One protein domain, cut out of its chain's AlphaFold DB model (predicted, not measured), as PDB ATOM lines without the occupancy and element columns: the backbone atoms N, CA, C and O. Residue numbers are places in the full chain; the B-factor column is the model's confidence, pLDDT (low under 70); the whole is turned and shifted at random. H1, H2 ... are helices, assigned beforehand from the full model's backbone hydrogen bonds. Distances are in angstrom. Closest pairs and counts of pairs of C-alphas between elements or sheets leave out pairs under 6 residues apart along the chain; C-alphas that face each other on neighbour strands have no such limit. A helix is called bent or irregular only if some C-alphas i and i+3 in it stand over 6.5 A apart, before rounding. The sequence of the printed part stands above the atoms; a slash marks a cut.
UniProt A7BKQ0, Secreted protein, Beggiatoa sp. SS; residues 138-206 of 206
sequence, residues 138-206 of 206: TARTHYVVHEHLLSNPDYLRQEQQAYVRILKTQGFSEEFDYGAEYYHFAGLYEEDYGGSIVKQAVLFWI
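What this domain is: This is residues 138 to 206 of the 206 residues of the protein "Secreted protein" of Beggiatoa sp. SS (UniProt A7BKQ0). Two long helices, H1 and H2, meet near their ends in a corner and make an L, and a shorter helix, H4, packs across H1 and on H3, with its closing part turned toward H2. From the far end of H2 the chain folds back to H3 through a loop, of which residues 172 to 177 stick out. The printed part has 69 residues, with four named helices in the order H1, H2, H3, H4 and no named strand, and its class is all helix. It is compact, with a radius of gyration of the C-alphas of 12.1 A, and its C-alphas span 34 by 26 by 18 A.

Where its parts are: H1 covers residues 138 to 151 and is 20.0 A long from first to last C-alpha, beginning at C-alpha 138 at (293.266, 248.381, 104.617). H2, the longest helix, covers residues 153 to 169 and is 24.4 A long, ending at C-alpha 169 at (275.313, 273.426, 103.093). H3 covers residues 178 to 187 and is 18.2 A long; it is irregular, with C-alphas 183 and 186 9.2 A apart. H4 covers residues 195 to 205 and is 15.6 A long, ending at C-alpha 205 at (292.235, 261.376, 100.836).

How they stand to each other: H1 and H2 only just touch, with 3 pairs of C-alphas within 8 A, and they touch only at the corner by their link. H1 touches H2 with residues 149 to 150 alone, and H2 touches H1 with residues 155 to 156 alone; the closest C-alphas are those of Leu 149 and Leu 156, 5.7 A apart. The lines of H1 and H2 are about perpendicular at 71 degrees, only just beyond a steep tilt. H1 touches H4, the closest C-alphas being those of His 142 and Ala 201, 4.9 A apart. These two run the same way at a steep tilt of 57 degrees. H4 touches H3, about perpendicular at 74 degrees, with the C-alphas of Tyr 183 and Gly 195 closest at 4.5 A. H1 and H3 are close but not clearly touching, the closest C-alphas being those of His 148 and Ala 186 at 7.2 A. H2 and H4 are near each other, with 8 pairs of C-alphas within 10 A. H2 and H3 are only just apart, with their closest C-alphas at 8.4 A. In H1, H2 and H4 every O i to N i+4 pair is within hydrogen-bond range; in H3 0 of 6 are, beside 4 of 7 O i to N i+3 pairs.

The domain as a whole: The two C-alphas farthest apart are those of Thr 169 and Asp 192, at 35.1 A. The printed part has no cut and ends at residue 206, the chain's last residue. The link from H1 to H2 is tight, and the links from H2 to H3 and from H3 to H4 are short. The mean pLDDT of the printed part is 89.7, and residues 173 to 175, within the stretch 172 to 177 that stands free, are under 70.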
ATOM      1  N   THR A 138     293.638 246.966 104.486       88.38
ATOM      2  CA  THR A 138     293.266 248.381 104.617       88.38
ATOM      3  C   THR A 138     294.348 249.316 104.091       88.38
ATOM      4  O   THR A 138     294.064 250.199 103.283       88.38
ATOM      5  N   ALA A 139     295.603 249.096 104.494       90.62
ATOM      6  CA  ALA A 139     296.739 249.908 104.073       90.62
ATOM      7  C   ALA A 139     296.985 249.822 102.559       90.62
ATOM      8  O   ALA A 139     297.256 250.836 101.920       90.62
ATOM      9  N   ARG A 140     296.859 248.625 101.971       93.12
ATOM     10  CA  ARG A 140     296.972 248.433 100.517       93.12
ATOM     11  C   ARG A 140     295.853 249.136  99.767       93.12
ATOM     12  O   ARG A 140     296.142 249.803  98.781       93.12
ATOM     13  N   THR A 141     294.613 249.027 100.244       93.62
ATOM     14  CA  THR A 141     293.471 249.733  99.655       93.62
ATOM     15  C   THR A 141     293.694 251.241  99.682       93.62
ATOM     16  O   THR A 141     293.559 251.888  98.652       93.62
ATOM     17  N   HIS A 142     294.114 251.799 100.824       94.19
ATOM     18  CA  HIS A 142     294.383 253.237 100.940       94.19
ATOM     19  C   HIS A 142     295.491 253.696  99.999       94.19
ATOM     20  O   HIS A 142     295.365 254.758  99.397       94.19
ATOM     21  N   TYR A 143     296.552 252.901  99.853       96.06
ATOM     22  CA  TYR A 143     297.626 253.197  98.912       96.06
ATOM     23  C   TYR A 143     297.134 253.187  97.460       96.06
ATOM     24  O   TYR A 143     297.364 254.141  96.732       96.06
ATOM     25  N   VAL A 144     296.410 252.153  97.033       97.00
ATOM     26  CA  VAL A 144     295.927 252.062  95.646       97.00
ATOM     27  C   VAL A 144     294.911 253.162  95.330       97.00
ATOM     28  O   VAL A 144     295.010 253.802  94.286       97.00
ATOM     29  N   VAL A 145     293.993 253.460  96.254       97.00
ATOM     30  CA  VAL A 145     293.060 254.586  96.110       97.00
ATOM     31  C   VAL A 145     293.806 255.914  95.976       97.00
ATOM     32  O   VAL A 145     293.468 256.709  95.102       97.00
ATOM     33  N   HIS A 146     294.841 256.139  96.789       97.19
ATOM     34  CA  HIS A 146     295.700 257.317  96.675       97.19
ATOM     35  C   HIS A 146     296.321 257.435  95.278       97.19
ATOM     36  O   HIS A 146     296.221 258.491  94.656       97.19
ATOM     37  N   GLU A 147     296.907 256.353  94.756       97.94
ATOM     38  CA  GLU A 147     297.498 256.355  93.413       97.94
ATOM     39  C   GLU A 147     296.452 256.678  92.331       97.94
ATOM     40  O   GLU A 147     296.715 257.498  91.450       97.94
ATOM     41  N   HIS A 148     295.242 256.110  92.418       97.00
ATOM     42  CA  HIS A 148     294.155 256.425  91.484       97.00
ATOM     43  C   HIS A 148     293.724 257.893  91.559       97.00
ATOM     44  O   HIS A 148     293.601 258.542  90.518       97.00
ATOM     45  N   LEU A 149     293.538 258.442  92.762       97.00
ATOM     46  CA  LEU A 149     293.174 259.849  92.949       97.00
ATOM     47  C   LEU A 149     294.255 260.788  92.402       97.00
ATOM     48  O   LEU A 149     293.942 261.730  91.674       97.00
ATOM     49  N   LEU A 150     295.532 260.516  92.687       96.19
ATOM     50  CA  LEU A 150     296.638 261.343  92.196       96.19
ATOM     51  C   LEU A 150     296.873 261.212  90.690       96.19
ATOM     52  O   LEU A 150     297.355 262.160  90.069       96.19
ATOM     53  N   SER A 151     296.502 260.081  90.085       97.31
ATOM     54  CA  SER A 151     296.556 259.913  88.628       97.31
ATOM     55  C   SER A 151     295.563 260.818  87.883       97.31
ATOM     56  O   SER A 151     295.763 261.100  86.700       97.31
ATOM     57  N   ASN A 152     294.529 261.324  88.572       96.44
ATOM     58  CA  ASN A 152     293.534 262.244  88.025       96.44
ATOM     59  C   ASN A 152     293.330 263.473  88.940       96.44
ATOM     60  O   ASN A 152     292.338 263.568  89.670       96.44
ATOM     61  N   PRO A 153     294.245 264.459  88.892       96.00
ATOM     62  CA  PRO A 153     294.219 265.606  89.798       96.00
ATOM     63  C   PRO A 153     293.008 266.529  89.599       96.00
ATOM     64  O   PRO A 153     292.641 267.257  90.520       96.00
ATOM     65  N   ASP A 154     292.393 266.536  88.412       97.56
ATOM     66  CA  ASP A 154     291.162 267.295  88.167       97.56
ATOM     67  C   ASP A 154     289.969 266.671  88.887       97.56
ATOM     68  O   ASP A 154     289.237 267.391  89.565       97.56
ATOM     69  N   TYR A 155     289.818 265.347  88.793       95.44
ATOM     70  CA  TYR A 155     288.812 264.606  89.550       95.44
ATOM     71  C   TYR A 155     288.987 264.827  91.055       95.44
ATOM     72  O   TYR A 155     288.060 265.289  91.710       95.44
ATOM     73  N   LEU A 156     290.203 264.632  91.586       96.19
ATOM     74  CA  LEU A 156     290.485 264.848  93.009       96.19
ATOM     75  C   LEU A 156     290.075 266.256  93.471       96.19
ATOM     76  O   LEU A 156     289.385 266.404  94.476       96.19
ATOM     77  N   ARG A 157     290.432 267.304  92.716       97.00
ATOM     78  CA  ARG A 157     290.022 268.679  93.051       97.00
ATOM     79  C   ARG A 157     288.505 268.863  93.056       97.00
ATOM     80  O   ARG A 157     288.004 269.634  93.875       97.00
ATOM     81  N   GLN A 158     287.786 268.221  92.139       95.81
ATOM     82  CA  GLN A 158     286.326 268.302  92.080       95.81
ATOM     83  C   GLN A 158     285.685 267.628  93.296       95.81
ATOM     84  O   GLN A 158     284.841 268.250  93.941       95.81
ATOM     85  N   GLU A 159     286.148 266.432  93.663       94.56
ATOM     86  CA  GLU A 159     285.665 265.702  94.843       94.56
ATOM     87  C   GLU A 159     285.912 266.487  96.139       94.56
ATOM     88  O   GLU A 159     284.998 266.686  96.938       94.56
ATOM     89  N   GLN A 160     287.107 267.062  96.306       94.44
ATOM     90  CA  GLN A 160     287.433 267.926  97.451       94.44
ATOM     91  C   GLN A 160     286.488 269.135  97.555       94.44
ATOM     92  O   GLN A 160     286.021 269.506  98.636       94.44
ATOM     93  N   GLN A 161     286.178 269.770  96.422       95.12
ATOM     94  CA  GLN A 161     285.251 270.901  96.385       95.12
ATOM     95  C   GLN A 161     283.806 270.483  96.677       95.12
ATOM     96  O   GLN A 161     283.076 271.251  97.315       95.12
ATOM     97  N   ALA A 162     283.382 269.305  96.214       91.31
ATOM     98  CA  ALA A 162     282.065 268.746  96.499       91.31
ATOM     99  C   ALA A 162     281.912 268.437  97.995       91.31
ATOM    100  O   ALA A 162     280.971 268.933  98.623       91.31
ATOM    101  N   TYR A 163     282.897 267.759  98.588       90.44
ATOM    102  CA  TYR A 163     282.947 267.445 100.015       90.44
ATOM    103  C   TYR A 163     282.837 268.705 100.891       90.44
ATOM    104  O   TYR A 163     281.951 268.819 101.742       90.44
ATOM    105  N   VAL A 164     283.664 269.726 100.623       90.81
ATOM    106  CA  VAL A 164     283.622 271.008 101.356       90.81
ATOM    107  C   VAL A 164     282.288 271.735 101.175       90.81
ATOM    108  O   VAL A 164     281.827 272.422 102.092       90.81
ATOM    109  N   ARG A 165     281.655 271.630 100.001       90.81
ATOM    110  CA  ARG A 165     280.340 272.236  99.754       90.81
ATOM    111  C   ARG A 165     279.275 271.585 100.627       90.81
ATOM    112  O   ARG A 165     278.558 272.308 101.308       90.81
ATOM    113  N   ILE A 166     279.218 270.256 100.647       87.81
ATOM    114  CA  ILE A 166     278.247 269.486 101.436       87.81
ATOM    115  C   ILE A 166     278.393 269.789 102.925       87.81
ATOM    116  O   ILE A 166     277.402 270.130 103.576       87.81
ATOM    117  N   LEU A 167     279.632 269.796 103.425       85.25
ATOM    118  CA  LEU A 167     279.958 270.197 104.796       85.25
ATOM    119  C   LEU A 167     279.369 271.560 105.178       85.25
ATOM    120  O   LEU A 167     278.922 271.748 106.306       85.25
ATOM    121  N   LYS A 168     279.367 272.519 104.247       87.06
ATOM    122  CA  LYS A 168     278.866 273.879 104.485       87.06
ATOM    123  C   LYS A 168     277.354 274.014 104.334       87.06
ATOM    124  O   LYS A 168     276.780 274.898 104.962       87.06
ATOM    125  N   THR A 169     276.724 273.226 103.464       85.25
ATOM    126  CA  THR A 169     275.313 273.426 103.093       85.25
ATOM    127  C   THR A 169     274.346 272.495 103.805       85.25
ATOM    128  O   THR A 169     273.234 272.913 104.107       85.25
ATOM    129  N   GLN A 170     274.735 271.240 104.017       79.56
ATOM    130  CA  GLN A 170     273.866 270.200 104.579       79.56
ATOM    131  C   GLN A 170     274.433 269.627 105.880       79.56
ATOM    132  O   GLN A 170     273.662 269.252 106.760       79.56
ATOM    133  N   GLY A 171     275.764 269.604 106.024       72.19
ATOM    134  CA  GLY A 171     276.416 268.783 107.040       72.19
ATOM    135  C   GLY A 171     276.301 267.293 106.699       72.19
ATOM    136  O   GLY A 171     275.726 266.919 105.679       72.19
ATOM    137  N   PHE A 172     276.868 266.438 107.546       71.81
ATOM    138  CA  PHE A 172     276.684 264.990 107.445       71.81
ATOM    139  C   PHE A 172     275.620 264.557 108.453       71.81
ATOM    140  O   PHE A 172     275.709 264.913 109.628       71.81
ATOM    141  N   SER A 173     274.612 263.819 107.995       67.88
ATOM    142  CA  SER A 173     273.620 263.162 108.850       67.88
ATOM    143  C   SER A 173     273.767 261.648 108.737       67.88
ATOM    144  O   SER A 173     274.292 261.146 107.745       67.88
ATOM    145  N   GLU A 174     273.272 260.911 109.731       64.25
ATOM    146  CA  GLU A 174     273.244 259.439 109.692       64.25
ATOM    147  C   GLU A 174     272.446 258.891 108.491       64.25
ATOM    148  O   GLU A 174     272.681 257.771 108.046       64.25
ATOM    149  N   GLU A 175     271.536 259.693 107.932       64.44
ATOM    150  CA  GLU A 175     270.704 259.342 106.776       64.44
ATOM    151  C   GLU A 175     271.391 259.605 105.422       64.44
ATOM    152  O   GLU A 175     270.895 259.155 104.388       64.44
ATOM    153  N   PHE A 176     272.522 260.320 105.400       70.50
ATOM    154  CA  PHE A 176     273.242 260.684 104.177       70.50
ATOM    155  C   PHE A 176     274.641 260.051 104.137       70.50
ATOM    156  O   PHE A 176     275.626 260.642 104.582       70.50
ATOM    157  N   ASP A 177     274.744 258.852 103.550       76.00
ATOM    158  CA  ASP A 177     276.035 258.210 103.260       76.00
ATOM    159  C   ASP A 177     276.661 258.818 101.996       76.00
ATOM    160  O   ASP A 177     276.572 258.254 100.904       76.00
ATOM    161  N   TYR A 178     277.308 259.978 102.153       80.25
ATOM    162  CA  TYR A 178     278.072 260.634 101.082       80.25
ATOM    163  C   TYR A 178     279.066 259.675 100.406       80.25
ATOM    164  O   TYR A 178     279.274 259.739  99.201       80.25
ATOM    165  N   GLY A 179     279.651 258.743 101.164       84.44
ATOM    166  CA  GLY A 179     280.648 257.812 100.648       84.44
ATOM    167  C   GLY A 179     280.083 256.648  99.838       84.44
ATOM    168  O   GLY A 179     280.869 255.865  99.304       84.44
ATOM    169  N   ALA A 180     278.759 256.479  99.750       86.75
ATOM    170  CA  ALA A 180     278.153 255.321  99.094       86.75
ATOM    171  C   ALA A 180     278.569 255.186  97.619       86.75
ATOM    172  O   ALA A 180     278.788 254.072  97.140       86.75
ATOM    173  N   GLU A 181     278.747 256.307  96.914       88.62
ATOM    174  CA  GLU A 181     279.160 256.324  95.504       88.62
ATOM    175  C   GLU A 181     280.585 255.797  95.275       88.62
ATOM    176  O   GLU A 181     280.892 255.266  94.209       88.62
ATOM    177  N   TYR A 182     281.440 255.853  96.297       93.62
ATOM    178  CA  TYR A 182     282.827 255.405  96.207       93.62
ATOM    179  C   TYR A 182     283.005 253.900  96.441       93.62
ATOM    180  O   TYR A 182     284.132 253.411  96.387       93.62
ATOM    181  N   TYR A 183     281.933 253.138  96.686       91.88
ATOM    182  CA  TYR A 183     282.036 251.694  96.944       91.88
ATOM    183  C   TYR A 183     282.723 250.935  95.794       91.88
ATOM    184  O   TYR A 183     283.525 250.037  96.040       91.88
ATOM    185  N   HIS A 184     282.452 251.345  94.552       92.44
ATOM    186  CA  HIS A 184     283.030 250.784  93.322       92.44
ATOM    187  C   HIS A 184     284.113 251.690  92.714       92.44
ATOM    188  O   HIS A 184     284.374 251.638  91.509       92.44
ATOM    189  N   PHE A 185     284.716 252.578  93.513       95.81
ATOM    190  CA  PHE A 185     285.692 253.540  93.009       95.81
ATOM    191  C   PHE A 185     286.812 252.837  92.230       95.81
ATOM    192  O   PHE A 185     287.405 251.866  92.700       95.81
ATOM    193  N   ALA A 186     287.066 253.341  91.018       93.62
ATOM    194  CA  ALA A 186     288.061 252.832  90.077       93.62
ATOM    195  C   ALA A 186     287.942 251.330  89.725       93.62
ATOM    196  O   ALA A 186     288.901 250.757  89.224       93.62
ATOM    197  N   GLY A 187     286.783 250.698  89.952       93.25
ATOM    198  CA  GLY A 187     286.606 249.261  89.720       93.25
ATOM    199  C   GLY A 187     287.337 248.373  90.736       93.25
ATOM    200  O   GLY A 187     287.510 247.180  90.506       93.25
ATOM    201  N   LEU A 188     287.801 248.940  91.857       93.69
ATOM    202  CA  LEU A 188     288.606 248.205  92.836       93.69
ATOM    203  C   LEU A 188     287.810 247.101  93.538       93.69
ATOM    204  O   LEU A 188     288.383 246.090  93.933       93.69
ATOM    205  N   TYR A 189     286.494 247.265  93.686       88.56
ATOM    206  CA  TYR A 189     285.656 246.218  94.268       88.56
ATOM    207  C   TYR A 189     285.693 244.932  93.435       88.56
ATOM    208  O   TYR A 189     285.794 243.831  93.969       88.56
ATOM    209  N   GLU A 190     285.672 245.087  92.116       91.81
ATOM    210  CA  GLU A 190     285.755 244.009  91.140       91.81
ATOM    211  C   GLU A 190     287.149 243.356  91.101       91.81
ATOM    212  O   GLU A 190     287.287 242.233  90.623       91.81
ATOM    213  N   GLU A 191     288.169 244.024  91.649       92.12
ATOM    214  CA  GLU A 191     289.532 243.512  91.853       92.12
ATOM    215  C   GLU A 191     289.748 242.919  93.263       92.12
ATOM    216  O   GLU A 191     290.877 242.839  93.750       92.12
ATOM    217  N   ASP A 192     288.669 242.506  93.936       89.50
ATOM    218  CA  ASP A 192     288.663 241.921  95.286       89.50
ATOM    219  C   ASP A 192     289.112 242.877  96.415       89.50
ATOM    220  O   ASP A 192     289.456 242.447  97.527       89.50
ATOM    221  N   TYR A 193     289.070 244.196  96.198       90.31
ATOM    222  CA  TYR A 193     289.169 245.150  97.303       90.31
ATOM    223  C   TYR A 193     287.815 245.272  98.013       90.31
ATOM    224  O   TYR A 193     286.760 245.378  97.396       90.31
ATOM    225  N   GLY A 194     287.812 245.294  99.349       89.06
ATOM    226  CA  GLY A 194     286.568 245.472 100.101       89.06
ATOM    227  C   GLY A 194     285.970 246.856  99.839       89.06
ATOM    228  O   GLY A 194     286.553 247.848 100.266       89.06
ATOM    229  N   GLY A 195     284.801 246.941  99.195       89.56
ATOM    230  CA  GLY A 195     284.198 248.221  98.784       89.56
ATOM    231  C   GLY A 195     283.938 249.182  99.951       89.56
ATOM    232  O   GLY A 195     284.131 250.391  99.837       89.56
ATOM    233  N   SER A 196     283.629 248.644 101.137       86.88
ATOM    234  CA  SER A 196     283.537 249.430 102.376       86.88
ATOM    235  C   SER A 196     284.864 250.093 102.762       86.88
ATOM    236  O   SER A 196     284.855 251.201 103.291       86.88
ATOM    237  N   ILE A 197     285.994 249.435 102.501       88.25
ATOM    238  CA  ILE A 197     287.347 249.955 102.741       88.25
ATOM    239  C   ILE A 197     287.707 250.966 101.653       88.25
ATOM    240  O   ILE A 197     288.282 252.008 101.953       88.25
ATOM    241  N   VAL A 198     287.342 250.679 100.399       92.81
ATOM    242  CA  VAL A 198     287.565 251.571  99.254       92.81
ATOM    243  C   VAL A 198     286.877 252.913  99.488       92.81
ATOM    244  O   VAL A 198     287.547 253.943  99.436       92.81
ATOM    245  N   LYS A 199     285.585 252.923  99.842       91.06
ATOM    246  CA  LYS A 199     284.877 254.186 100.099       91.06
ATOM    247  C   LYS A 199     285.498 254.995 101.236       91.06
ATOM    248  O   LYS A 199     285.644 256.206 101.119       91.06
ATOM    249  N   GLN A 200     285.918 254.331 102.314       88.00
ATOM    250  CA  GLN A 200     286.589 254.991 103.438       88.00
ATOM    251  C   GLN A 200     287.938 255.576 103.025       88.00
ATOM    252  O   GLN A 200     288.263 256.694 103.409       88.00
ATOM    253  N   ALA A 201     288.702 254.838 102.218       91.88
ATOM    254  CA  ALA A 201     289.975 255.300 101.694       91.88
ATOM    255  C   ALA A 201     289.810 256.533 100.799       91.88
ATOM    256  O   ALA A 201     290.617 257.449 100.903       91.88
ATOM    257  N   VAL A 202     288.770 256.595  99.959       93.94
ATOM    258  CA  VAL A 202     288.499 257.791  99.145       93.94
ATOM    259  C   VAL A 202     288.215 258.988 100.049       93.94
ATOM    260  O   VAL A 202     288.895 260.002  99.935       93.94
ATOM    261  N   LEU A 203     287.295 258.836 101.009       90.88
ATOM    262  CA  LEU A 203     286.952 259.888 101.973       90.88
ATOM    263  C   LEU A 203     288.139 260.351 102.830       90.88
ATOM    264  O   LEU A 203     288.153 261.485 103.288       90.88
ATOM    265  N   PHE A 204     289.121 259.482 103.076       90.75
ATOM    266  CA  PHE A 204     290.332 259.832 103.816       90.75
ATOM    267  C   PHE A 204     291.264 260.767 103.027       90.75
ATOM    268  O   PHE A 204     291.980 261.566 103.632       90.75
ATOM    269  N   TRP A 205     291.294 260.649 101.697       92.94
ATOM    270  CA  TRP A 205     292.235 261.376 100.836       92.94
ATOM    271  C   TRP A 205     291.673 262.667 100.221       92.94
ATOM    272  O   TRP A 205     292.459 263.473  99.710       92.94
ATOM    273  N   ILE A 206     290.354 262.863 100.252       90.81
ATOM    274  CA  ILE A 206     289.685 264.104  99.818       90.81
ATOM    275  C   ILE A 206     289.523 265.077 100.993       90.81
ATOM    276  O   ILE A 206     289.732 266.291 100.765       90.81
TER     277      ILE A 206